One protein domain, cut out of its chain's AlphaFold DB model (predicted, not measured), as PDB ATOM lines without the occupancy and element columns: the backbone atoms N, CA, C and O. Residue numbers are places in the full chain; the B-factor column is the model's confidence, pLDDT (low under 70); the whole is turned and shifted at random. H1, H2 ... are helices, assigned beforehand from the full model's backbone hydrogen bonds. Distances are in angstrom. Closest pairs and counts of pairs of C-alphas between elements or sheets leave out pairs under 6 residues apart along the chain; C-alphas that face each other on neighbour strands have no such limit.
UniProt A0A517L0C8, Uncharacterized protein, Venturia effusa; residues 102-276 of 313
ATOM      1  N   GLN A 102      47.074  -3.056  20.015       87.88
ATOM      2  CA  GLN A 102      45.855  -3.463  19.310       87.88
ATOM      3  C   GLN A 102      45.392  -2.435  18.271       87.88
ATOM      4  O   GLN A 102      44.933  -2.825  17.199       87.88
ATOM      5  N   GLN A 103      45.481  -1.136  18.577       91.69
ATOM      6  CA  GLN A 103      45.188  -0.080  17.605       91.69
ATOM      7  C   GLN A 103      46.213  -0.098  16.476       91.69
ATOM      8  O   GLN A 103      45.812  -0.133  15.323       91.69
ATOM      9  N   ARG A 104      47.509  -0.212  16.787       92.75
ATOM     10  CA  ARG A 104      48.563  -0.325  15.764       92.75
ATOM     11  C   ARG A 104      48.361  -1.526  14.838       92.75
ATOM     12  O   ARG A 104      48.566  -1.408  13.636       92.75
ATOM     13  N   MET A 105      47.910  -2.662  15.373       92.06
ATOM     14  CA  MET A 105      47.573  -3.831  14.558       92.06
ATOM     15  C   MET A 105      46.371  -3.570  13.639       92.06
ATOM     16  O   MET A 105      46.379  -4.010  12.494       92.06
ATOM     17  N   ARG A 106      45.341  -2.855  14.113       93.31
ATOM     18  CA  ARG A 106      44.213  -2.463  13.253       93.31
ATOM     19  C   ARG A 106      44.654  -1.503  12.158       93.31
ATOM     20  O   ARG A 106      44.330  -1.756  11.006       93.31
ATOM     21  N   ASP A 107      45.436  -0.489  12.507       93.12
ATOM     22  CA  ASP A 107      45.956   0.493  11.557       93.12
ATOM     23  C   ASP A 107      46.813  -0.188  10.477       93.12
ATOM     24  O   ASP A 107      46.690   0.126   9.299       93.12
ATOM     25  N   LEU A 108      47.626  -1.182  10.853       93.44
ATOM     26  CA  LEU A 108      48.385  -2.013   9.914       93.44
ATOM     27  C   LEU A 108      47.464  -2.775   8.946       93.44
ATOM     28  O   LEU A 108      47.751  -2.867   7.755       93.44
ATOM     29  N   MET A 109      46.363  -3.349   9.438       94.25
ATOM     30  CA  MET A 109      45.411  -4.060   8.580       94.25
ATOM     31  C   MET A 109      44.652  -3.101   7.654       94.25
ATOM     32  O   MET A 109      44.466  -3.427   6.483       94.25
ATOM     33  N   GLU A 110      44.265  -1.930   8.156       94.94
ATOM     34  CA  GLU A 110      43.592  -0.879   7.390       94.94
ATOM     35  C   GLU A 110      44.507  -0.300   6.300       94.94
ATOM     36  O   GLU A 110      44.079  -0.162   5.157       94.94
ATOM     37  N   ASP A 111      45.786  -0.064   6.601       93.38
ATOM     38  CA  ASP A 111      46.804   0.328   5.617       93.38
ATOM     39  C   ASP A 111      46.953  -0.717   4.500       93.38
ATOM     40  O   ASP A 111      47.027  -0.400   3.314       93.38
ATOM     41  N   GLN A 112      46.937  -2.004   4.850       93.69
ATOM     42  CA  GLN A 112      46.994  -3.064   3.845       93.69
ATOM     43  C   GLN A 112      45.722  -3.153   3.000       93.69
ATOM     44  O   GLN A 112      45.785  -3.518   1.823       93.69
ATOM     45  N   GLU A 113      44.563  -2.858   3.579       94.94
ATOM     46  CA  GLU A 113      43.301  -2.807   2.851       94.94
ATOM     47  C   GLU A 113      43.243  -1.596   1.915       94.94
ATOM     48  O   GLU A 113      42.901  -1.758   0.740       94.94
ATOM     49  N   SER A 114      43.679  -0.421   2.374       94.81
ATOM     50  CA  SER A 114      43.752   0.789   1.553       94.81
ATOM     51  C   SER A 114      44.699   0.594   0.366       94.81
ATOM     52  O   SER A 114      44.312   0.844  -0.775       94.81
ATOM     53  N   LYS A 115      45.887   0.014   0.580       94.19
ATOM     54  CA  LYS A 115      46.844  -0.317  -0.493       94.19
ATOM     55  C   LYS A 115      46.265  -1.286  -1.521       94.19
ATOM     56  O   LYS A 115      46.514  -1.137  -2.718       94.19
ATOM     57  N   LYS A 116      45.459  -2.263  -1.091       94.19
ATOM     58  CA  LYS A 116      44.735  -3.160  -2.012       94.19
ATOM     59  C   LYS A 116      43.649  -2.422  -2.794       94.19
ATOM     60  O   LYS A 116      43.486  -2.702  -3.980       94.19
ATOM     61  N   ALA A 117      42.931  -1.498  -2.160       95.69
ATOM     62  CA  ALA A 117      41.930  -0.674  -2.829       95.69
ATOM     63  C   ALA A 117      42.572   0.227  -3.896       95.69
ATOM     64  O   ALA A 117      42.109   0.233  -5.037       95.69
ATOM     65  N   PHE A 118      43.689   0.889  -3.574       95.12
ATOM     66  CA  PHE A 118      44.457   1.682  -4.538       95.12
ATOM     67  C   PHE A 118      44.970   0.834  -5.698       95.12
ATOM     68  O   PHE A 118      44.857   1.247  -6.845       95.12
ATOM     69  N   LEU A 119      45.466  -0.378  -5.433       96.19
ATOM     70  CA  LEU A 119      45.876  -1.296  -6.494       96.19
ATOM     71  C   LEU A 119      44.727  -1.618  -7.461       96.19
ATOM     72  O   LEU A 119      44.932  -1.638  -8.673       96.19
ATOM     73  N   GLY A 120      43.524  -1.854  -6.930       95.25
ATOM     74  CA  GLY A 120      42.328  -2.055  -7.745       95.25
ATOM     75  C   GLY A 120      41.956  -0.809  -8.549       95.25
ATOM     76  O   GLY A 120      41.652  -0.921  -9.731       95.25
ATOM     77  N   MET A 121      42.035   0.375  -7.940       95.69
ATOM     78  CA  MET A 121      41.763   1.644  -8.619       95.69
ATOM     79  C   MET A 121      42.720   1.874  -9.795       95.69
ATOM     80  O   MET A 121      42.259   2.146 -10.896       95.69
ATOM     81  N   MET A 122      44.024   1.654  -9.611       96.38
ATOM     82  CA  MET A 122      44.995   1.805 -10.701       96.38
ATOM     83  C   MET A 122      44.788   0.786 -11.823       96.38
ATOM     84  O   MET A 122      44.959   1.105 -12.997       96.38
ATOM     85  N   ALA A 123      44.405  -0.449 -11.482       97.31
ATOM     86  CA  ALA A 123      44.055  -1.444 -12.492       97.31
ATOM     87  C   ALA A 123      42.822  -1.012 -13.306       97.31
ATOM     88  O   ALA A 123      42.784  -1.255 -14.509       97.31
ATOM     89  N   LEU A 124      41.839  -0.352 -12.682       96.62
ATOM     90  CA  LEU A 124      40.695   0.232 -13.392       96.62
ATOM     91  C   LEU A 124      41.113   1.395 -14.291       96.62
ATOM     92  O   LEU A 124      40.661   1.450 -15.429       96.62
ATOM     93  N   GLU A 125      41.992   2.283 -13.823       95.75
ATOM     94  CA  GLU A 125      42.508   3.393 -14.635       95.75
ATOM     95  C   GLU A 125      43.212   2.893 -15.899       95.75
ATOM     96  O   GLU A 125      42.940   3.381 -16.995       95.75
ATOM     97  N   ASN A 126      44.044   1.858 -15.768       96.62
ATOM     98  CA  ASN A 126      44.714   1.243 -16.912       96.62
ATOM     99  C   ASN A 126      43.732   0.542 -17.871       96.62
ATOM    100  O   ASN A 126      44.004   0.444 -19.063       96.62
ATOM    101  N   CYS A 127      42.595   0.059 -17.365       97.38
ATOM    102  CA  CYS A 127      41.568  -0.654 -18.133       97.38
ATOM    103  C   CYS A 127      40.342   0.213 -18.452       97.38
ATOM    104  O   CYS A 127      39.255  -0.311 -18.714       97.38
ATOM    105  N   ALA A 128      40.489   1.542 -18.405       96.69
ATOM    106  CA  ALA A 128      39.370   2.464 -18.557       96.69
ATOM    107  C   ALA A 128      38.667   2.313 -19.917       96.69
ATOM    108  O   ALA A 128      37.455   2.497 -20.010       96.69
ATOM    109  N   MET A 129      39.399   1.935 -20.969       95.69
ATOM    110  CA  MET A 129      38.832   1.747 -22.308       95.69
ATOM    111  C   MET A 129      37.973   0.483 -22.401       95.69
ATOM    112  O   MET A 129      36.882   0.513 -22.969       95.69
ATOM    113  N   GLU A 130      38.427  -0.622 -21.816       95.56
ATOM    114  CA  GLU A 130      37.672  -1.868 -21.726       95.56
ATOM    115  C   GLU A 130      36.445  -1.701 -20.824       95.56
ATOM    116  O   GLU A 130      35.359  -2.174 -21.163       95.56
ATOM    117  N   GLN A 131      36.599  -0.968 -19.716       96.69
ATOM    118  CA  GLN A 131      35.497  -0.604 -18.830       96.69
ATOM    119  C   GLN A 131      34.457   0.256 -19.559       96.69
ATOM    120  O   GLN A 131      33.253   0.024 -19.432       96.69
ATOM    121  N   TRP A 132      34.909   1.233 -20.352       96.94
ATOM    122  CA  TRP A 132      34.027   2.063 -21.167       96.94
ATOM    123  C   TRP A 132      33.255   1.226 -22.190       96.94
ATOM    124  O   TRP A 132      32.041   1.378 -22.298       96.94
ATOM    125  N   ALA A 133      33.922   0.311 -22.898       96.38
ATOM    126  CA  ALA A 133      33.278  -0.557 -23.884       96.38
ATOM    127  C   ALA A 133      32.205  -1.469 -23.256       96.38
ATOM    128  O   ALA A 133      31.116  -1.634 -23.814       96.38
ATOM    129  N   GLU A 134      32.475  -2.033 -22.074       95.81
ATOM    130  CA  GLU A 134      31.484  -2.806 -21.318       95.81
ATOM    131  C   GLU A 134      30.296  -1.929 -20.899       95.81
ATOM    132  O   GLU A 134      29.137  -2.295 -21.125       95.81
ATOM    133  N   HIS A 135      30.569  -0.743 -20.351       96.38
ATOM    134  CA  HIS A 135      29.539   0.208 -19.946       96.38
ATOM    135  C   HIS A 135      28.676   0.663 -21.132       96.38
ATOM    136  O   HIS A 135      27.450   0.730 -21.020       96.38
ATOM    137  N   GLU A 136      29.282   0.939 -22.284       96.62
ATOM    138  CA  GLU A 136      28.582   1.322 -23.510       96.62
ATOM    139  C   GLU A 136      27.654   0.200 -23.994       96.62
ATOM    140  O   GLU A 136      26.487   0.454 -24.293       96.62
ATOM    141  N   CYS A 137      28.107  -1.058 -23.976       96.56
ATOM    142  CA  CYS A 137      27.254  -2.198 -24.311       96.56
ATOM    143  C   CYS A 137      26.065  -2.344 -23.340       96.56
ATOM    144  O   CYS A 137      24.931  -2.613 -23.759       96.56
ATOM    145  N   LEU A 138      26.301  -2.142 -22.039       95.69
ATOM    146  CA  LEU A 138      25.279  -2.279 -20.999       95.69
ATOM    147  C   LEU A 138      24.279  -1.122 -20.964       95.69
ATOM    148  O   LEU A 138      23.144  -1.327 -20.532       95.69
ATOM    149  N   THR A 139      24.671   0.079 -21.384       95.81
ATOM    150  CA  THR A 139      23.820   1.279 -21.338       95.81
ATOM    151  C   THR A 139      23.220   1.653 -22.691       95.81
ATOM    152  O   THR A 139      22.159   2.276 -22.715       95.81
ATOM    153  N   GLY A 140      23.814   1.199 -23.797       91.69
ATOM    154  CA  GLY A 140      23.372   1.466 -25.164       91.69
ATOM    155  C   GLY A 140      22.046   0.804 -25.559       91.69
ATOM    156  O   GLY A 140      21.362   0.161 -24.762       91.69
ATOM    157  N   ALA A 141      21.655   0.961 -26.823       90.50
ATOM    158  CA  ALA A 141      20.416   0.387 -27.347       90.50
ATOM    159  C   ALA A 141      20.336  -1.144 -27.171       90.50
ATOM    160  O   ALA A 141      21.345  -1.844 -27.069       90.50
ATOM    161  N   ALA A 142      19.109  -1.674 -27.157       89.31
ATOM    162  CA  ALA A 142      18.877  -3.111 -27.086       89.31
ATOM    163  C   ALA A 142      19.578  -3.824 -28.253       89.31
ATOM    164  O   ALA A 142      19.250  -3.618 -29.420       89.31
ATOM    165  N   SER A 143      20.548  -4.670 -27.917       93.50
ATOM    166  CA  SER A 143      21.336  -5.465 -28.853       93.50
ATOM    167  C   SER A 143      21.362  -6.923 -28.401       93.50
ATOM    168  O   SER A 143      21.087  -7.235 -27.238       93.50
ATOM    169  N   VAL A 144      21.716  -7.836 -29.307       92.62
ATOM    170  CA  VAL A 144      21.917  -9.252 -28.957       92.62
ATOM    171  C   VAL A 144      23.015  -9.390 -27.897       92.62
ATOM    172  O   VAL A 144      22.854 -10.159 -26.953       92.62
ATOM    173  N   SER A 145      24.083  -8.591 -27.993       92.69
ATOM    174  CA  SER A 145      25.141  -8.536 -26.978       92.69
ATOM    175  C   SER A 145      24.582  -8.150 -25.609       92.69
ATOM    176  O   SER A 145      24.841  -8.852 -24.636       92.69
ATOM    177  N   ARG A 146      23.723  -7.123 -25.529       94.25
ATOM    178  CA  ARG A 146      23.067  -6.706 -24.277       94.25
ATOM    179  C   ARG A 146      22.112  -7.771 -23.729       94.25
ATOM    180  O   ARG A 146      22.106  -8.017 -22.526       94.25
ATOM    181  N   ALA A 147      21.351  -8.449 -24.591       93.81
ATOM    182  CA  ALA A 147      20.504  -9.580 -24.188       93.81
ATOM    183  C   ALA A 147      21.328 -10.753 -23.619       93.81
ATOM    184  O   ALA A 147      20.854 -11.497 -22.762       93.81
ATOM    185  N   LEU A 148      22.579 -10.891 -24.062       94.38
ATOM    186  CA  LEU A 148      23.556 -11.843 -23.542       94.38
ATOM    187  C   LEU A 148      24.450 -11.257 -22.439       94.38
ATOM    188  O   LEU A 148      25.456 -11.889 -22.120       94.38
ATOM    189  N   LEU A 149      24.090 -10.110 -21.850       94.06
ATOM    190  CA  LEU A 149      24.835  -9.422 -20.785       94.06
ATOM    191  C   LEU A 149      26.285  -9.078 -21.162       94.06
ATOM    192  O   LEU A 149      27.184  -9.230 -20.344       94.06
ATOM    193  N   CYS A 150      26.521  -8.652 -22.406       96.25
ATOM    194  CA  CYS A 150      27.808  -8.115 -22.865       96.25
ATOM    195  C   CYS A 150      29.000  -9.028 -22.533       96.25
ATOM    196  O   CYS A 150      30.057  -8.588 -22.093       96.25
ATOM    197  N   ARG A 151      28.824 -10.350 -22.695       95.75
ATOM    198  CA  ARG A 151      29.821 -11.361 -22.290       95.75
ATOM    199  C   ARG A 151      31.199 -11.168 -22.924       95.75
ATOM    200  O   ARG A 151      32.186 -11.589 -22.324       95.75
ATOM    201  N   ALA A 152      31.269 -10.635 -24.142       95.44
ATOM    202  CA  ALA A 152      32.539 -10.425 -24.832       95.44
ATOM    203  C   ALA A 152      33.296  -9.243 -24.216       95.44
ATOM    204  O   ALA A 152      34.459  -9.387 -23.846       95.44
ATOM    205  N   GLU A 153      32.603  -8.124 -24.040       95.69
ATOM    206  CA  GLU A 153      33.099  -6.890 -23.441       95.69
ATOM    207  C   GLU A 153      33.474  -7.120 -21.970       95.69
ATOM    208  O   GLU A 153      34.581  -6.794 -21.552       95.69
ATOM    209  N   SER A 154      32.620  -7.821 -21.221       96.12
ATOM    210  CA  SER A 154      32.864  -8.184 -19.823       96.12
ATOM    211  C   SER A 154      34.071  -9.107 -19.651       96.12
ATOM    212  O   SER A 154      34.874  -8.944 -18.729       96.12
ATOM    213  N   ARG A 155      34.267 -10.061 -20.576       96.31
ATOM    214  CA  ARG A 155      35.472 -10.903 -20.586       96.31
ATOM    215  C   ARG A 155      36.721 -10.079 -20.900       96.31
ATOM    216  O   ARG A 155      37.755 -10.338 -20.291       96.31
ATOM    217  N   ALA A 156      36.644  -9.128 -21.831       95.56
ATOM    218  CA  ALA A 156      37.769  -8.257 -22.165       95.56
ATOM    219  C   ALA A 156      38.169  -7.381 -20.966       95.56
ATOM    220  O   ALA A 156      39.341  -7.371 -20.591       95.56
ATOM    221  N   PHE A 157      37.191  -6.752 -20.309       97.19
ATOM    222  CA  PHE A 157      37.409  -5.976 -19.091       97.19
ATOM    223  C   PHE A 157      37.994  -6.825 -17.958       97.19
ATOM    224  O   PHE A 157      39.054  -6.492 -17.432       97.19
ATOM    225  N   SER A 158      37.371  -7.964 -17.636       96.56
ATOM    226  CA  SER A 158      37.845  -8.859 -16.567       96.56
ATOM    227  C   SER A 158      39.293  -9.289 -16.798       96.56
ATOM    228  O   SER A 158      40.109  -9.287 -15.881       96.56
ATOM    229  N   ARG A 159      39.638  -9.606 -18.048       95.69
ATOM    230  CA  ARG A 159      40.990 -10.006 -18.430       95.69
ATOM    231  C   ARG A 159      42.004  -8.876 -18.266       95.69
ATOM    232  O   ARG A 159      43.088  -9.126 -17.734       95.69
ATOM    233  N   CYS A 160      41.664  -7.668 -18.718       97.12
ATOM    234  CA  CYS A 160      42.509  -6.493 -18.523       97.12
ATOM    235  C   CYS A 160      42.732  -6.261 -17.026       97.12
ATOM    236  O   CYS A 160      43.873  -6.235 -16.569       97.12
ATOM    237  N   PHE A 161      41.650  -6.207 -16.246       97.50
ATOM    238  CA  PHE A 161      41.695  -5.920 -14.818       97.50
ATOM    239  C   PHE A 161      42.513  -6.953 -14.032       97.50
ATOM    240  O   PHE A 161      43.364  -6.586 -13.218       97.50
ATOM    241  N   GLU A 162      42.303  -8.249 -14.285       96.12
ATOM    242  CA  GLU A 162      43.055  -9.317 -13.621       96.12
ATOM    243  C   GLU A 162      44.542  -9.277 -13.982       96.12
ATOM    244  O   GLU A 162      45.393  -9.429 -13.102       96.12
ATOM    245  N   THR A 163      44.874  -9.053 -15.256       95.31
ATOM    246  CA  THR A 163      46.271  -9.012 -15.711       95.31
ATOM    247  C   THR A 163      46.982  -7.776 -15.174       95.31
ATOM    248  O   THR A 163      48.063  -7.902 -14.603       95.31
ATOM    249  N   GLN A 164      46.352  -6.603 -15.262       96.75
ATOM    250  CA  GLN A 164      46.889  -5.354 -14.723       96.75
ATOM    251  C   GLN A 164      47.078  -5.421 -13.211       96.75
ATOM    252  O   GLN A 164      48.138  -5.061 -12.705       96.75
ATOM    253  N   SER A 165      46.111  -5.983 -12.482       96.81
ATOM    254  CA  SER A 165      46.243  -6.202 -11.038       96.81
ATOM    255  C   SER A 165      47.471  -7.052 -10.700       96.81
ATOM    256  O   SER A 165      48.153  -6.790  -9.710       96.81
ATOM    257  N   LYS A 166      47.777  -8.079 -11.502       95.38
ATOM    258  CA  LYS A 166      48.965  -8.922 -11.299       95.38
ATOM    259  C   LYS A 166      50.252  -8.204 -11.688       95.38
ATOM    260  O   LYS A 166      51.224  -8.314 -10.950       95.38
ATOM    261  N   LEU A 167      50.259  -7.456 -12.791       95.56
ATOM    262  CA  LEU A 167      51.412  -6.656 -13.213       95.56
ATOM    263  C   LEU A 167      51.765  -5.607 -12.153       95.56
ATOM    264  O   LEU A 167      52.909  -5.556 -11.714       95.56
ATOM    265  N   LEU A 168      50.783  -4.853 -11.657       96.19
ATOM    266  CA  LEU A 168      50.975  -3.875 -10.582       96.19
ATOM    267  C   LEU A 168      51.514  -4.526  -9.302       96.19
ATOM    268  O   LEU A 168      52.457  -4.011  -8.701       96.19
ATOM    269  N   LYS A 169      50.976  -5.688  -8.900       94.44
ATOM    270  CA  LYS A 169      51.520  -6.458  -7.765       94.44
ATOM    271  C   LYS A 169      52.969  -6.863  -8.009       94.44
ATOM    272  O   LYS A 169      53.813  -6.623  -7.155       94.44
ATOM    273  N   ALA A 170      53.250  -7.454  -9.166       93.44
ATOM    274  CA  ALA A 170      54.573  -7.949  -9.527       93.44
ATOM    275  C   ALA A 170      55.626  -6.833  -9.618       93.44
ATOM    276  O   ALA A 170      56.798  -7.078  -9.355       93.44
ATOM    277  N   LEU A 171      55.212  -5.617  -9.978       93.06
ATOM    278  CA  LEU A 171      56.071  -4.435 -10.013       93.06
ATOM    279  C   LEU A 171      56.223  -3.746  -8.648       93.06
ATOM    280  O   LEU A 171      56.970  -2.779  -8.546       93.06
ATOM    281  N   GLY A 172      55.545  -4.233  -7.607       92.00
ATOM    282  CA  GLY A 172      55.659  -3.689  -6.256       92.00
ATOM    283  C   GLY A 172      54.802  -2.451  -6.001       92.00
ATOM    284  O   GLY A 172      55.105  -1.695  -5.089       92.00
ATOM    285  N   TYR A 173      53.705  -2.238  -6.740       94.12
ATOM    286  CA  TYR A 173      52.851  -1.051  -6.565       94.12
ATOM    287  C   TYR A 173      52.442  -0.811  -5.100       94.12
ATOM    288  O   TYR A 173      52.455   0.318  -4.623       94.12
ATOM    289  N   MET A 174      52.155  -1.883  -4.350       91.06
ATOM    290  CA  MET A 174      51.730  -1.804  -2.946       91.06
ATOM    291  C   MET A 174      52.758  -1.156  -2.000       91.06
ATOM    292  O   MET A 174      52.353  -0.648  -0.956       91.06
ATOM    293  N   SER A 175      54.057  -1.173  -2.318       90.25
ATOM    294  CA  SER A 175      55.088  -0.543  -1.477       90.25
ATOM    295  C   SER A 175      55.332   0.929  -1.814       90.25
ATOM    296  O   SER A 175      55.881   1.646  -0.981       90.25
ATOM    297  N   VAL A 176      54.906   1.383  -2.997       93.50
ATOM    298  CA  VAL A 176      55.127   2.751  -3.496       93.50
ATOM    299  C   VAL A 176      53.856   3.602  -3.531       93.50
ATOM    300  O   VAL A 176      53.917   4.744  -3.964       93.50
ATOM    301  N   VAL A 177      52.711   3.091  -3.053       91.06
ATOM    302  CA  VAL A 177      51.416   3.816  -3.055       91.06
ATOM    303  C   VAL A 177      51.520   5.202  -2.413       91.06
ATOM    304  O   VAL A 177      50.928   6.157  -2.904       91.06
ATOM    305  N   ASP A 178      52.312   5.327  -1.348       90.62
ATOM    306  CA  ASP A 178      52.487   6.583  -0.609       90.62
ATOM    307  C   ASP A 178      53.425   7.583  -1.324       90.62
ATOM    308  O   ASP A 178      53.650   8.694  -0.842       90.62
ATOM    309  N   GLN A 179      53.994   7.193  -2.469       94.00
ATOM    310  CA  GLN A 179      54.959   7.960  -3.253       94.00
ATOM    311  C   GLN A 179      54.403   8.208  -4.662       94.00
ATOM    312  O   GLN A 179      54.618   7.392  -5.560       94.00
ATOM    313  N   PRO A 180      53.712   9.337  -4.901       93.50
ATOM    314  CA  PRO A 180      52.936   9.539  -6.126       93.50
ATOM    315  C   PRO A 180      53.783   9.426  -7.402       93.50
ATOM    316  O   PRO A 180      53.403   8.727  -8.334       93.50
ATOM    317  N   GLU A 181      54.983  10.015  -7.424       94.50
ATOM    318  CA  GLU A 181      55.863   9.951  -8.601       94.50
ATOM    319  C   GLU A 181      56.381   8.536  -8.908       94.50
ATOM    320  O   GLU A 181      56.680   8.217 -10.060       94.50
ATOM    321  N   GLU A 182      56.561   7.689  -7.892       94.75
ATOM    322  CA  GLU A 182      56.992   6.302  -8.087       94.75
ATOM    323  C   GLU A 182      55.808   5.406  -8.460       94.75
ATOM    324  O   GLU A 182      55.919   4.599  -9.385       94.75
ATOM    325  N   ALA A 183      54.660   5.612  -7.811       94.44
ATOM    326  CA  ALA A 183      53.399   4.952  -8.118       94.44
ATOM    327  C   ALA A 183      52.990   5.152  -9.588       94.44
ATOM    328  O   ALA A 183      52.693   4.173 -10.276       94.44
ATOM    329  N   GLU A 184      53.068   6.382 -10.104       95.31
ATOM    330  CA  GLU A 184      52.786   6.700 -11.511       95.31
ATOM    331  C   GLU A 184      53.747   5.980 -12.470       95.31
ATOM    332  O   GLU A 184      53.324   5.406 -13.474       95.31
ATOM    333  N   LYS A 185      55.052   5.935 -12.160       96.19
ATOM    334  CA  LYS A 185      56.031   5.195 -12.983       96.19
ATOM    335  C   LYS A 185      55.691   3.710 -13.044       96.19
ATOM    336  O   LYS A 185      55.783   3.110 -14.117       96.19
ATOM    337  N   VAL A 186      55.300   3.119 -11.915       95.50
ATOM    338  CA  VAL A 186      54.885   1.714 -11.849       95.50
ATOM    339  C   VAL A 186      53.601   1.487 -12.646       95.50
ATOM    340  O   VAL A 186      53.541   0.533 -13.421       95.50
ATOM    341  N   GLN A 187      52.612   2.373 -12.522       95.44
ATOM    342  CA  GLN A 187      51.364   2.311 -13.285       95.44
ATOM    343  C   GLN A 187      51.611   2.371 -14.797       95.44
ATOM    344  O   GLN A 187      51.159   1.484 -15.524       95.44
ATOM    345  N   MET A 188      52.368   3.367 -15.263       95.81
ATOM    346  CA  MET A 188      52.702   3.533 -16.682       95.81
ATOM    347  C   MET A 188      53.518   2.351 -17.207       95.81
ATOM    348  O   MET A 188      53.354   1.932 -18.355       95.81
ATOM    349  N   HIS A 189      54.395   1.782 -16.375       95.62
ATOM    350  CA  HIS A 189      55.142   0.590 -16.751       95.62
ATOM    351  C   HIS A 189      54.229  -0.633 -16.884       95.62
ATOM    352  O   HIS A 189      54.350  -1.360 -17.868       95.62
ATOM    353  N   ALA A 190      53.298  -0.837 -15.948       95.81
ATOM    354  CA  ALA A 190      52.307  -1.909 -16.024       95.81
ATOM    355  C   ALA A 190      51.452  -1.798 -17.297       95.81
ATOM    356  O   ALA A 190      51.307  -2.784 -18.020       95.81
ATOM    357  N   ASP A 191      50.971  -0.595 -17.625       95.56
ATOM    358  CA  ASP A 191      50.206  -0.355 -18.853       95.56
ATOM    359  C   ASP A 191      51.011  -0.657 -20.119       95.56
ATOM    360  O   ASP A 191      50.580  -1.420 -20.982       95.56
ATOM    361  N   HIS A 192      52.245  -0.175 -20.195       95.38
ATOM    362  CA  HIS A 192      53.107  -0.475 -21.330       95.38
ATOM    363  C   HIS A 192      53.387  -1.983 -21.491       95.38
ATOM    364  O   HIS A 192      53.477  -2.486 -22.615       95.38
ATOM    365  N   LEU A 193      53.515  -2.733 -20.390       94.56
ATOM    366  CA  LEU A 193      53.642  -4.192 -20.444       94.56
ATOM    367  C   LEU A 193      52.356  -4.854 -20.951       94.56
ATOM    368  O   LEU A 193      52.438  -5.779 -21.756       94.56
ATOM    369  N   TRP A 194      51.186  -4.364 -20.542       94.25
ATOM    370  CA  TRP A 194      49.898  -4.838 -21.048       94.25
ATOM    371  C   TRP A 194      49.746  -4.618 -22.555       94.25
ATOM    372  O   TRP A 194      49.415  -5.562 -23.274       94.25
ATOM    373  N   GLN A 195      50.078  -3.429 -23.063       94.25
ATOM    374  CA  GLN A 195      50.017  -3.155 -24.504       94.25
ATOM    375  C   GLN A 195      50.894  -4.127 -25.301       94.25
ATOM    376  O   GLN A 195      50.455  -4.678 -26.310       94.25
ATOM    377  N   LYS A 196      52.094  -4.444 -24.798       93.88
ATOM    378  CA  LYS A 196      52.958  -5.463 -25.409       93.88
ATOM    379  C   LYS A 196      52.319  -6.848 -25.431       93.88
ATOM    380  O   LYS A 196      52.462  -7.547 -26.427       93.88
ATOM    381  N   ILE A 197      51.635  -7.258 -24.362       92.69
ATOM    382  CA  ILE A 197      50.910  -8.541 -24.325       92.69
ATOM    383  C   ILE A 197      49.832  -8.553 -25.415       92.69
ATOM    384  O   ILE A 197      49.780  -9.473 -26.229       92.69
ATOM    385  N   VAL A 198      49.029  -7.491 -25.492       93.19
ATOM    386  CA  VAL A 198      47.955  -7.356 -26.485       93.19
ATOM    387  C   VAL A 198      48.498  -7.378 -27.919       93.19
ATOM    388  O   VAL A 198      47.916  -8.018 -28.795       93.19
ATOM    389  N   GLU A 199      49.617  -6.702 -28.185       93.69
ATOM    390  CA  GLU A 199      50.288  -6.722 -29.492       93.69
ATOM    391  C   GLU A 199      50.789  -8.121 -29.866       93.69
ATOM    392  O   GLU A 199      50.588  -8.572 -30.997       93.69
ATOM    393  N   GLN A 200      51.407  -8.826 -28.915       92.69
ATOM    394  CA  GLN A 200      51.902 -10.187 -29.127       92.69
ATOM    395  C   GLN A 200      50.761 -11.142 -29.468       92.69
ATOM    396  O   GLN A 200      50.864 -11.925 -30.409       92.69
ATOM    397  N   GLU A 201      49.641 -11.042 -28.764       91.50
ATOM    398  CA  GLU A 201      48.468 -11.879 -29.010       91.50
ATOM    399  C   GLU A 201      47.839 -11.624 -30.370       91.50
ATOM    400  O   GLU A 201      47.547 -12.576 -31.096       91.50
ATOM    401  N   LYS A 202      47.699 -10.352 -30.757       93.31
ATOM    402  CA  LYS A 202      47.218  -9.983 -32.094       93.31
ATOM    403  C   LYS A 202      48.103 -10.596 -33.178       93.31
ATOM    404  O   LYS A 202      47.584 -11.211 -34.106       93.31
ATOM    405  N   ALA A 203      49.424 -10.512 -33.023       93.19
ATOM    406  CA  ALA A 203      50.369 -11.104 -33.966       93.19
ATOM    407  C   ALA A 203      50.278 -12.643 -34.017       93.19
ATOM    408  O   ALA A 203      50.362 -13.235 -35.095       93.19
ATOM    409  N   ILE A 204      50.064 -13.310 -32.877       91.94
ATOM    410  CA  ILE A 204      49.840 -14.764 -32.823       91.94
ATOM    411  C   ILE A 204      48.544 -15.137 -33.550       91.94
ATOM    412  O   ILE A 204      48.520 -16.108 -34.309       91.94
ATOM    413  N   ASP A 205      47.471 -14.386 -33.331       92.56
ATOM    414  CA  ASP A 205      46.174 -14.647 -33.946       92.56
ATOM    415  C   ASP A 205      46.193 -14.399 -35.455       92.56
ATOM    416  O   ASP A 205      45.600 -15.170 -36.213       92.56
ATOM    417  N   GLU A 206      46.908 -13.376 -35.919       94.94
ATOM    418  CA  GLU A 206      47.148 -13.133 -37.342       94.94
ATOM    419  C   GLU A 206      47.981 -14.248 -37.976       94.94
ATOM    420  O   GLU A 206      47.607 -14.764 -39.030       94.94
ATOM    421  N   ALA A 207      49.055 -14.692 -37.315       93.94
ATOM    422  CA  ALA A 207      49.858 -15.815 -37.790       93.94
ATOM    423  C   ALA A 207      49.017 -17.097 -37.901       93.94
ATOM    424  O   ALA A 207      49.058 -17.775 -38.928       93.94
ATOM    425  N   LYS A 208      48.172 -17.384 -36.901       93.25
ATOM    426  CA  LYS A 208      47.235 -18.521 -36.925       93.25
ATOM    427  C   LYS A 208      46.217 -18.412 -38.060       93.25
ATOM    428  O   LYS A 208      45.984 -19.401 -38.750       93.25
ATOM    429  N   LYS A 209      45.623 -17.232 -38.277       95.06
ATOM    430  CA  LYS A 209      44.654 -16.990 -39.367       95.06
ATOM    431  C   LYS A 209      45.290 -17.148 -40.746       95.06
ATOM    432  O   LYS A 209      44.668 -17.708 -41.642       95.06
ATOM    433  N   ASN A 210      46.530 -16.690 -40.895       94.62
ATOM    434  CA  ASN A 210      47.271 -16.724 -42.155       94.62
ATOM    435  C   ASN A 210      48.051 -18.035 -42.371       94.62
ATOM    436  O   ASN A 210      48.711 -18.185 -43.396       94.62
ATOM    437  N   GLY A 211      48.014 -18.974 -41.415       91.88
ATOM    438  CA  GLY A 211      48.781 -20.224 -41.464       91.88
ATOM    439  C   GLY A 211      50.303 -20.030 -41.411       91.88
ATOM    440  O   GLY A 211      51.053 -20.902 -41.848       91.88
ATOM    441  N   GLN A 212      50.767 -18.885 -40.914       91.31
ATOM    442  CA  GLN A 212      52.182 -18.566 -40.741       91.31
ATOM    443  C   GLN A 212      52.718 -19.159 -39.425       91.31
ATOM    444  O   GLN A 212      51.947 -19.393 -38.489       91.31
ATOM    445  N   PRO A 213      54.035 -19.418 -39.319       90.25
ATOM    446  CA  PRO A 213      54.627 -19.877 -38.068       90.25
ATOM    447  C   PRO A 213      54.422 -18.840 -36.956       90.25
ATOM    448  O   PRO A 213      54.575 -17.640 -37.180       90.25
ATOM    449  N   ILE A 214      54.091 -19.315 -35.753       87.50
ATOM    450  CA  ILE A 214      53.843 -18.452 -34.594       87.50
ATOM    451  C   ILE A 214      55.147 -17.714 -34.234       87.50
ATOM    452  O   ILE A 214      56.156 -18.377 -33.965       87.50
ATOM    453  N   PRO A 215      55.150 -16.368 -34.220       86.12
ATOM    454  CA  PRO A 215      56.325 -15.593 -33.839       86.12
ATOM    455  C   PRO A 215      56.701 -15.857 -32.375       86.12
ATOM    456  O   PRO A 215      55.841 -15.977 -31.505       86.12
ATOM    457  N   GLN A 216      58.003 -15.956 -32.098       85.31
ATOM    458  CA  GLN A 216      58.508 -16.093 -30.733       85.31
ATOM    459  C   GLN A 216      58.778 -14.713 -30.138       85.31
ATOM    460  O   GLN A 216      59.529 -13.922 -30.709       85.31
ATOM    461  N   PHE A 217      58.201 -14.448 -28.971       84.81
ATOM    462  CA  PHE A 217      58.375 -13.188 -28.257       84.81
ATOM    463  C   PHE A 217      59.229 -13.362 -27.011       84.81
ATOM    464  O   PHE A 217      59.275 -14.432 -26.399       84.81
ATOM    465  N   GLN A 218      59.888 -12.278 -26.609       81.31
ATOM    466  CA  GLN A 218      60.525 -12.230 -25.301       81.31
ATOM    467  C   GLN A 218      59.446 -12.195 -24.205       81.31
ATOM    468  O   GLN A 218      58.419 -11.538 -24.396       81.31
ATOM    469  N   PRO A 219      59.665 -12.864 -23.058       79.81
ATOM    470  CA  PRO A 219      58.751 -12.781 -21.927       79.81
ATOM    471  C   PRO A 219      58.570 -11.326 -21.490       79.81
ATOM    472  O   PRO A 219      59.557 -10.619 -21.283       79.81
ATOM    473  N   VAL A 220      57.319 -10.899 -21.323       82.81
ATOM    474  CA  VAL A 220      56.983  -9.525 -20.917       82.81
ATOM    475  C   VAL A 220      57.552  -9.189 -19.535       82.81
ATOM    476  O   VAL A 220      58.030  -8.079 -19.321       82.81
ATOM    477  N   MET A 221      57.602 -10.175 -18.634       79.12
ATOM    478  CA  MET A 221      58.232 -10.050 -17.319       79.12
ATOM    479  C   MET A 221      59.575 -10.800 -17.277       79.12
ATOM    480  O   MET A 221      59.603 -12.025 -17.457       79.12
ATOM    481  N   PRO A 222      60.707 -10.117 -17.016       67.94
ATOM    482  CA  PRO A 222      61.998 -10.777 -16.890       67.94
ATOM    483  C   PRO A 222      62.053 -11.608 -15.600       67.94
ATOM    484  O   PRO A 222      61.831 -11.101 -14.503       67.94
ATOM    485  N   ARG A 223      62.451 -12.884 -15.712       60.84
ATOM    486  CA  ARG A 223      62.548 -13.816 -14.567       60.84
ATOM    487  C   ARG A 223      63.488 -13.358 -13.449       60.84
ATOM    488  O   ARG A 223      63.400 -13.867 -12.342       60.84
ATOM    489  N   LYS A 224      64.386 -12.409 -13.725       56.16
ATOM    490  CA  LYS A 224      65.337 -11.857 -12.749       56.16
ATOM    491  C   LYS A 224      64.648 -11.076 -11.620       56.16
ATOM    492  O   LYS A 224      65.218 -10.980 -10.541       56.16
ATOM    493  N   ASN A 225      63.436 -10.571 -11.862       52.53
ATOM    494  CA  ASN A 225      62.626  -9.869 -10.862       52.53
ATOM    495  C   ASN A 225      61.735 -10.822 -10.052       52.53
ATOM    496  O   ASN A 225      61.048 -10.391  -9.133       52.53
ATOM    497  N   ILE A 226      61.735 -12.118 -10.380       55.75
ATOM    498  CA  ILE A 226      61.079 -13.131  -9.563       55.75
ATOM    499  C   ILE A 226      62.043 -13.409  -8.418       55.75
ATOM    500  O   ILE A 226      63.015 -14.149  -8.586       55.75
ATOM    501  N   ILE A 227      61.796 -12.786  -7.264       54.75
ATOM    502  CA  ILE A 227      62.424 -13.214  -6.014       54.75
ATOM    503  C   ILE A 227      62.160 -14.719  -5.936       54.75
ATOM    504  O   ILE A 227      60.991 -15.119  -6.006       54.75
ATOM    505  N   PRO A 228      63.204 -15.572  -5.884       54.62
ATOM    506  CA  PRO A 228      62.991 -16.993  -5.709       54.62
ATOM    507  C   PRO A 228      62.074 -17.135  -4.508       54.62
ATOM    508  O   PRO A 228      62.351 -16.532  -3.471       54.62
ATOM    509  N   VAL A 229      60.972 -17.873  -4.651       54.34
ATOM    510  CA  VAL A 229      60.182 -18.312  -3.500       54.34
ATOM    511  C   VAL A 229      61.116 -19.213  -2.690       54.34
ATOM    512  O   VAL A 229      61.168 -20.428  -2.884       54.34
ATOM    513  N   ASP A 230      61.959 -18.571  -1.887       51.16
ATOM    514  CA  ASP A 230      62.961 -19.143  -1.011       51.16
ATOM    515  C   ASP A 230      62.243 -20.157  -0.138       51.16
ATOM    516  O   ASP A 230      61.279 -19.752   0.502       51.16
ATOM    517  N   GLU A 231      62.637 -21.439  -0.242       52.72
ATOM    518  CA  GLU A 231      62.425 -22.604   0.653       52.72
ATOM    519  C   GLU A 231      61.187 -22.630   1.584       52.72
ATOM    520  O   GLU A 231      61.141 -23.336   2.589       52.72
ATOM    521  N   SER A 232      60.123 -21.909   1.264       57.50
ATOM    522  CA  SER A 232      59.077 -21.556   2.214       57.50
ATOM    523  C   SER A 232      57.895 -22.465   1.970       57.50
ATOM    524  O   SER A 232      57.154 -22.310   1.012       57.50
ATOM    525  N   SER A 233      57.768 -23.454   2.854       66.19
ATOM    526  CA  SER A 233      56.652 -24.389   3.001       66.19
ATOM    527  C   SER A 233      56.201 -25.116   1.722       66.19
ATOM    528  O   SER A 233      55.772 -24.539   0.723       66.19
ATOM    529  N   LYS A 234      56.153 -26.455   1.783       80.62
ATOM    530  CA  LYS A 234      55.534 -27.293   0.733       80.62
ATOM    531  C   LYS A 234      54.140 -26.787   0.324       80.62
ATOM    532  O   LYS A 234      53.739 -26.986  -0.820       80.62
ATOM    533  N   GLU A 235      53.433 -26.108   1.225       85.25
ATOM    534  CA  GLU A 235      52.117 -25.529   0.976       85.25
ATOM    535  C   GLU A 235      52.134 -24.314   0.036       85.25
ATOM    536  O   GLU A 235      51.288 -24.255  -0.855       85.25
ATOM    537  N   LEU A 236      53.109 -23.398   0.124       85.50
ATOM    538  CA  LEU A 236      53.193 -22.264  -0.815       85.50
ATOM    539  C   LEU A 236      53.548 -22.741  -2.225       85.50
ATOM    540  O   LEU A 236      52.959 -22.284  -3.202       85.50
ATOM    541  N   ARG A 237      54.435 -23.741  -2.340       83.06
ATOM    542  CA  ARG A 237      54.757 -24.378  -3.629       83.06
ATOM    543  C   ARG A 237      53.534 -25.052  -4.251       83.06
ATOM    544  O   ARG A 237      53.297 -24.903  -5.448       83.06
ATOM    545  N   LYS A 238      52.733 -25.768  -3.452       88.56
ATOM    546  CA  LYS A 238      51.463 -26.359  -3.908       88.56
ATOM    547  C   LYS A 238      50.454 -25.286  -4.314       88.56
ATOM    548  O   LYS A 238      49.781 -25.454  -5.329       88.56
ATOM    549  N   ALA A 239      50.348 -24.203  -3.545       89.44
ATOM    550  CA  ALA A 239      49.455 -23.092  -3.848       89.44
ATOM    551  C   ALA A 239      49.830 -22.429  -5.180       89.44
ATOM    552  O   ALA A 239      48.963 -22.282  -6.040       89.44
ATOM    553  N   LEU A 240      51.117 -22.137  -5.391       89.12
ATOM    554  CA  LEU A 240      51.615 -21.598  -6.652       89.12
ATOM    555  C   LEU A 240      51.348 -22.563  -7.809       89.12
ATOM    556  O   LEU A 240      50.728 -22.173  -8.792       89.12
ATOM    557  N   ALA A 241      51.725 -23.839  -7.663       89.25
ATOM    558  CA  ALA A 241      51.499 -24.865  -8.681       89.25
ATOM    559  C   ALA A 241      50.016 -25.007  -9.060       89.25
ATOM    560  O   ALA A 241      49.697 -25.273 -10.217       89.25
ATOM    561  N   LYS A 242      49.105 -24.815  -8.098       92.56
ATOM    562  CA  LYS A 242      47.659 -24.800  -8.339       92.56
ATOM    563  C   LYS A 242      47.223 -23.553  -9.113       92.56
ATOM    564  O   LYS A 242      46.403 -23.698 -10.013       92.56
ATOM    565  N   ARG A 243      47.749 -22.368  -8.776       90.00
ATOM    566  CA  ARG A 243      47.421 -21.104  -9.459       90.00
ATOM    567  C   ARG A 243      47.913 -21.097 -10.906       90.00
ATOM    568  O   ARG A 243      47.142 -20.757 -11.787       90.00
ATOM    569  N   VAL A 244      49.134 -21.567 -11.163       91.19
ATOM    570  CA  VAL A 244      49.726 -21.557 -12.518       91.19
ATOM    571  C   VAL A 244      49.282 -22.721 -13.410       91.19
ATOM    572  O   VAL A 244      49.746 -22.863 -14.544       91.19
ATOM    573  N   LYS A 245      48.419 -23.613 -12.913       93.00
ATOM    574  CA  LYS A 245      48.012 -24.814 -13.644       93.00
ATOM    575  C   LYS A 245      47.169 -24.437 -14.864       93.00
ATOM    576  O   LYS A 245      46.054 -23.953 -14.717       93.00
ATOM    577  N   GLY A 246      47.664 -24.768 -16.055       89.69
ATOM    578  CA  GLY A 246      46.946 -24.543 -17.316       89.69
ATOM    579  C   GLY A 246      47.070 -23.124 -17.876       89.69
ATOM    580  O   GLY A 246      46.417 -22.837 -18.871       89.69
ATOM    581  N   MET A 247      47.899 -22.272 -17.265       89.56
ATOM    582  CA  MET A 247      48.253 -20.958 -17.807       89.56
ATOM    583  C   MET A 247      49.286 -21.086 -18.931       89.56
ATOM    584  O   MET A 247      50.126 -21.995 -18.919       89.56
ATOM    585  N   ASP A 248      49.246 -20.146 -19.873       87.81
ATOM    586  CA  ASP A 248      50.295 -19.973 -20.880       87.81
ATOM    587  C   ASP A 248      51.643 -19.601 -20.213       87.81
ATOM    588  O   ASP A 248      51.640 -19.024 -19.119       87.81
ATOM    589  N   PRO A 249      52.818 -19.905 -20.810       85.62
ATOM    590  CA  PRO A 249      54.106 -19.512 -20.245       85.62
ATOM    591  C   PRO A 249      54.231 -18.027 -19.880       85.62
ATOM    592  O   PRO A 249      54.927 -17.717 -18.910       85.62
ATOM    593  N   GLN A 250      53.581 -17.117 -20.615       83.75
ATOM    594  CA  GLN A 250      53.612 -15.691 -20.284       83.75
ATOM    595  C   GLN A 250      52.731 -15.343 -19.085       83.75
ATOM    596  O   GLN A 250      53.208 -14.722 -18.135       83.75
ATOM    597  N   GLU A 251      51.476 -15.796 -19.091       88.38
ATOM    598  CA  GLU A 251      50.548 -15.607 -17.969       88.38
ATOM    599  C   GLU A 251      51.114 -16.203 -16.679       88.38
ATOM    600  O   GLU A 251      51.052 -15.593 -15.610       88.38
ATOM    601  N   ARG A 252      51.752 -17.370 -16.793       89.44
ATOM    602  CA  ARG A 252      52.439 -18.034 -15.691       89.44
ATOM    603  C   ARG A 252      53.565 -17.182 -15.112       89.44
ATOM    604  O   ARG A 252      53.687 -17.120 -13.895       89.44
ATOM    605  N   ALA A 253      54.379 -16.535 -15.944       88.25
ATOM    606  CA  ALA A 253      55.467 -15.686 -15.459       88.25
ATOM    607  C   ALA A 253      54.939 -14.465 -14.683       88.25
ATOM    608  O   ALA A 253      55.519 -14.087 -13.666       88.25
ATOM    609  N   ILE A 254      53.827 -13.881 -15.138       91.00
ATOM    610  CA  ILE A 254      53.154 -12.769 -14.452       91.00
ATOM    611  C   ILE A 254      52.573 -13.242 -13.113       91.00
ATOM    612  O   ILE A 254      52.779 -12.586 -12.094       91.00
ATOM    613  N   GLU A 255      51.897 -14.393 -13.090       91.12
ATOM    614  CA  GLU A 255      51.334 -14.976 -11.865       91.12
ATOM    615  C   GLU A 255      52.424 -15.342 -10.847       91.12
ATOM    616  O   GLU A 255      52.283 -15.039  -9.666       91.12
ATOM    617  N   GLU A 256      53.528 -15.953 -11.288       89.19
ATOM    618  CA  GLU A 256      54.669 -16.288 -10.427       89.19
ATOM    619  C   GLU A 256      55.289 -15.031  -9.801       89.19
ATOM    620  O   GLU A 256      55.553 -15.014  -8.597       89.19
ATOM    621  N   ALA A 257      55.469 -13.964 -10.585       89.44
ATOM    622  CA  ALA A 257      56.002 -12.697 -10.090       89.44
ATOM    623  C   ALA A 257      55.034 -11.995  -9.121       89.44
ATOM    624  O   ALA A 257      55.445 -11.541  -8.053       89.44
ATOM    625  N   ALA A 258      53.738 -11.960  -9.445       91.75
ATOM    626  CA  ALA A 258      52.715 -11.386  -8.573       91.75
ATOM    627  C   ALA A 258      52.594 -12.157  -7.248       91.75
ATOM    628  O   ALA A 258      52.427 -11.549  -6.192       91.75
ATOM    629  N   PHE A 259      52.710 -13.488  -7.288       90.31
ATOM    630  CA  PHE A 259      52.695 -14.339  -6.100       90.31
ATOM    631  C   PHE A 259      53.938 -14.141  -5.225       90.31
ATOM    632  O   PHE A 259      53.821 -14.087  -4.002       90.31
ATOM    633  N   ALA A 260      55.119 -13.994  -5.833       87.62
ATOM    634  CA  ALA A 260      56.345 -13.685  -5.100       87.62
ATOM    635  C   ALA A 260      56.232 -12.338  -4.363       87.62
ATOM    636  O   ALA A 260      56.523 -12.272  -3.167       87.62
ATOM    637  N   ALA A 261      55.719 -11.305  -5.037       89.19
ATOM    638  CA  ALA A 261      55.468 -10.000  -4.427       89.19
ATOM    639  C   ALA A 261      54.413 -10.064  -3.302       89.19
ATOM    640  O   ALA A 261      54.557  -9.410  -2.269       89.19
ATOM    641  N   GLU A 262      53.368 -10.888  -3.457       89.06
ATOM    642  CA  GLU A 262      52.367 -11.119  -2.406       89.06
ATOM    643  C   GLU A 262      53.004 -11.721  -1.142       89.06
ATOM    644  O   GLU A 262      52.721 -11.256  -0.035       89.06
ATOM    645  N   ILE A 263      53.887 -12.714  -1.293       88.88
ATOM    646  CA  ILE A 263      54.605 -13.337  -0.170       88.88
ATOM    647  C   ILE A 263      55.519 -12.330   0.524       88.88
ATOM    648  O   ILE A 263      55.551 -12.280   1.755       88.88
ATOM    649  N   GLU A 264      56.267 -11.539  -0.242       86.38
ATOM    650  CA  GLU A 264      57.163 -10.534   0.325       86.38
ATOM    651  C   GLU A 264      56.384  -9.505   1.149       86.38
ATOM    652  O   GLU A 264      56.730  -9.255   2.306       86.38
ATOM    653  N   ASN A 265      55.272  -8.995   0.612       88.19
ATOM    654  CA  ASN A 265      54.413  -8.077   1.352       88.19
ATOM    655  C   ASN A 265      53.851  -8.734   2.627       88.19
ATOM    656  O   ASN A 265      53.942  -8.172   3.718       88.19
ATOM    657  N   GLN A 266      53.346  -9.971   2.535       88.81
ATOM    658  CA  GLN A 266      52.859 -10.709   3.708       88.81
ATOM    659  C   GLN A 266      53.945 -10.916   4.771       88.81
ATOM    660  O   GLN A 266      53.648 -10.861   5.965       88.81
ATOM    661  N   LYS A 267      55.203 -11.125   4.367       89.56
ATOM    662  CA  LYS A 267      56.337 -11.252   5.286       89.56
ATOM    663  C   LYS A 267      56.596  -9.944   6.032       89.56
ATOM    664  O   LYS A 267      56.747  -9.984   7.251       89.56
ATOM    665  N   VAL A 268      56.613  -8.809   5.333       89.31
ATOM    666  CA  VAL A 268      56.822  -7.484   5.946       89.31
ATOM    667  C   VAL A 268      55.712  -7.171   6.951       89.31
ATOM    668  O   VAL A 268      55.992  -6.861   8.109       89.31
ATOM    669  N   VAL A 269      54.453  -7.343   6.546       91.38
ATOM    670  CA  VAL A 269      53.277  -7.126   7.406       91.38
ATOM    671  C   VAL A 269      53.292  -8.075   8.607       91.38
ATOM    672  O   VAL A 269      53.045  -7.663   9.740       91.38
ATOM    673  N   GLY A 270      53.630  -9.348   8.383       92.25
ATOM    674  CA  GLY A 270      53.747 -10.351   9.438       92.25
ATOM    675  C   GLY A 270      54.828 -10.002  10.461       92.25
ATOM    676  O   GLY A 270      54.582 -10.099  11.661       92.25
ATOM    677  N   GLN A 271      55.996  -9.536  10.010       92.56
ATOM    678  CA  GLN A 271      57.076  -9.083  10.892       92.56
ATOM    679  C   GLN A 271      56.650  -7.882  11.744       92.56
ATOM    680  O   GLN A 271      56.897  -7.875  12.948       92.56
ATOM    681  N   GLN A 272      55.966  -6.899  11.155       90.56
ATOM    682  CA  GLN A 272      55.433  -5.750  11.896       90.56
ATOM    683  C   GLN A 272      54.384  -6.178  12.936       90.56
ATOM    684  O   GLN A 272      54.434  -5.737  14.084       90.56
ATOM    685  N   GLY A 273      53.485  -7.098  12.573       92.19
ATOM    686  CA  GLY A 273      52.502  -7.667  13.497       92.19
ATOM    687  C   GLY A 273      53.140  -8.402  14.680       92.19
ATOM    688  O   GLY A 273      52.748  -8.185  15.828       92.19
ATOM    689  N   VAL A 274      54.163  -9.226  14.425       92.06
ATOM    690  CA  VAL A 274      54.919  -9.926  15.481       92.06
ATOM    691  C   VAL A 274      55.560  -8.927  16.446       92.06
ATOM    692  O   VAL A 274      55.424  -9.092  17.656       92.06
ATOM    693  N   GLN A 275      56.149  -7.840  15.942       90.88
ATOM    694  CA  GLN A 275      56.742  -6.802  16.792       90.88
ATOM    695  C   GLN A 275      55.729  -6.125  17.728       90.88
ATOM    696  O   GLN A 275      56.097  -5.720  18.831       90.88
ATOM    697  N   PHE A 276      54.468  -5.957  17.315       89.75
ATOM    698  CA  PHE A 276      53.422  -5.425  18.201       89.75
ATOM    699  C   PHE A 276      53.031  -6.436  19.286       89.75
ATOM    700  O   PHE A 276      52.840  -6.064  20.442       89.75
TER     701      PHE A 276
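AT A GLANCE: This is residues 102 to 276 of the 313 residues of an uncharacterized protein of Venturia effusa (UniProt A0A517L0C8). Start with H6, the longest helix: it crosses H4 at the core, while H1 and H8 meet near their ends as a narrow V with the later part of H4 in its mouth. H2 folds back beside the early part of H4, and H7 lies beside H8. The printed part has 175 residues, with eight named helices, H1 to H8 in chain order, and no named strand: all helix, mostly crossed. It is only just loose, close to compact, with a radius of gyration of the C-alphas of 18.9 A and spans of 58 by 41 by 33 A.

IN THESE COORDINATES: Find C-alpha 180 at (52.936, 9.539, -6.126); from there H6 runs 44.9 A to residue 210. H4 is residues 151 to 170, 28.1 A, and H5 is 173 to 176. H1 runs 36.5 A from C-alpha 102 at (45.855, -3.463, 19.310) to 126; H2, 128 to 139, and H3, 144 to 147, follow. H7 is 234 to 243; H8 runs 41.0 A from 249 to C-alpha 276 at (53.422, -5.425, 18.201).

HOW THE PARTS SIT: Residues 186 to 194 of H6 touch H4, closest at C-alphas 190 and 167, 5.6 A, at a steep tilt of 49 degrees. H4 touches H8, with C-alphas 170 and 258 4.0 A apart, and H1, with 164 and 123 5.3 A apart. H1 touches H8 with residues 102 to 108 alone, closest at C-alphas 105 and 273, 6.3 A, at a shallow tilt of 22 degrees, opposite ways. H2 touches H4 at C-alphas 134 and 153, 4.9 A; H3 only just touches H2, only at the corner, at 146 and 138, 5.9 A. H5 touches H6 at C-alphas 176 and 183, 5.4 A. H7 and H8, a hairpin, only just touch, with 3 pairs of C-alphas within 8 A, closest at 240 and 256, 7.2 A. Every O i to N i+4 pair is within hydrogen-bond range in H1, H2, H4, H7 and H8, and 26 of 27 in H6; H3 and H5 are too short for one.

THE WHOLE: The C-alphas of Gln 102 and Gly 211 are the farthest apart, 63.1 A. The printed part has no cut; the link from H6 to H7, residues 211 to 233, is long, and pLDDT is under 70 at 222 to 233.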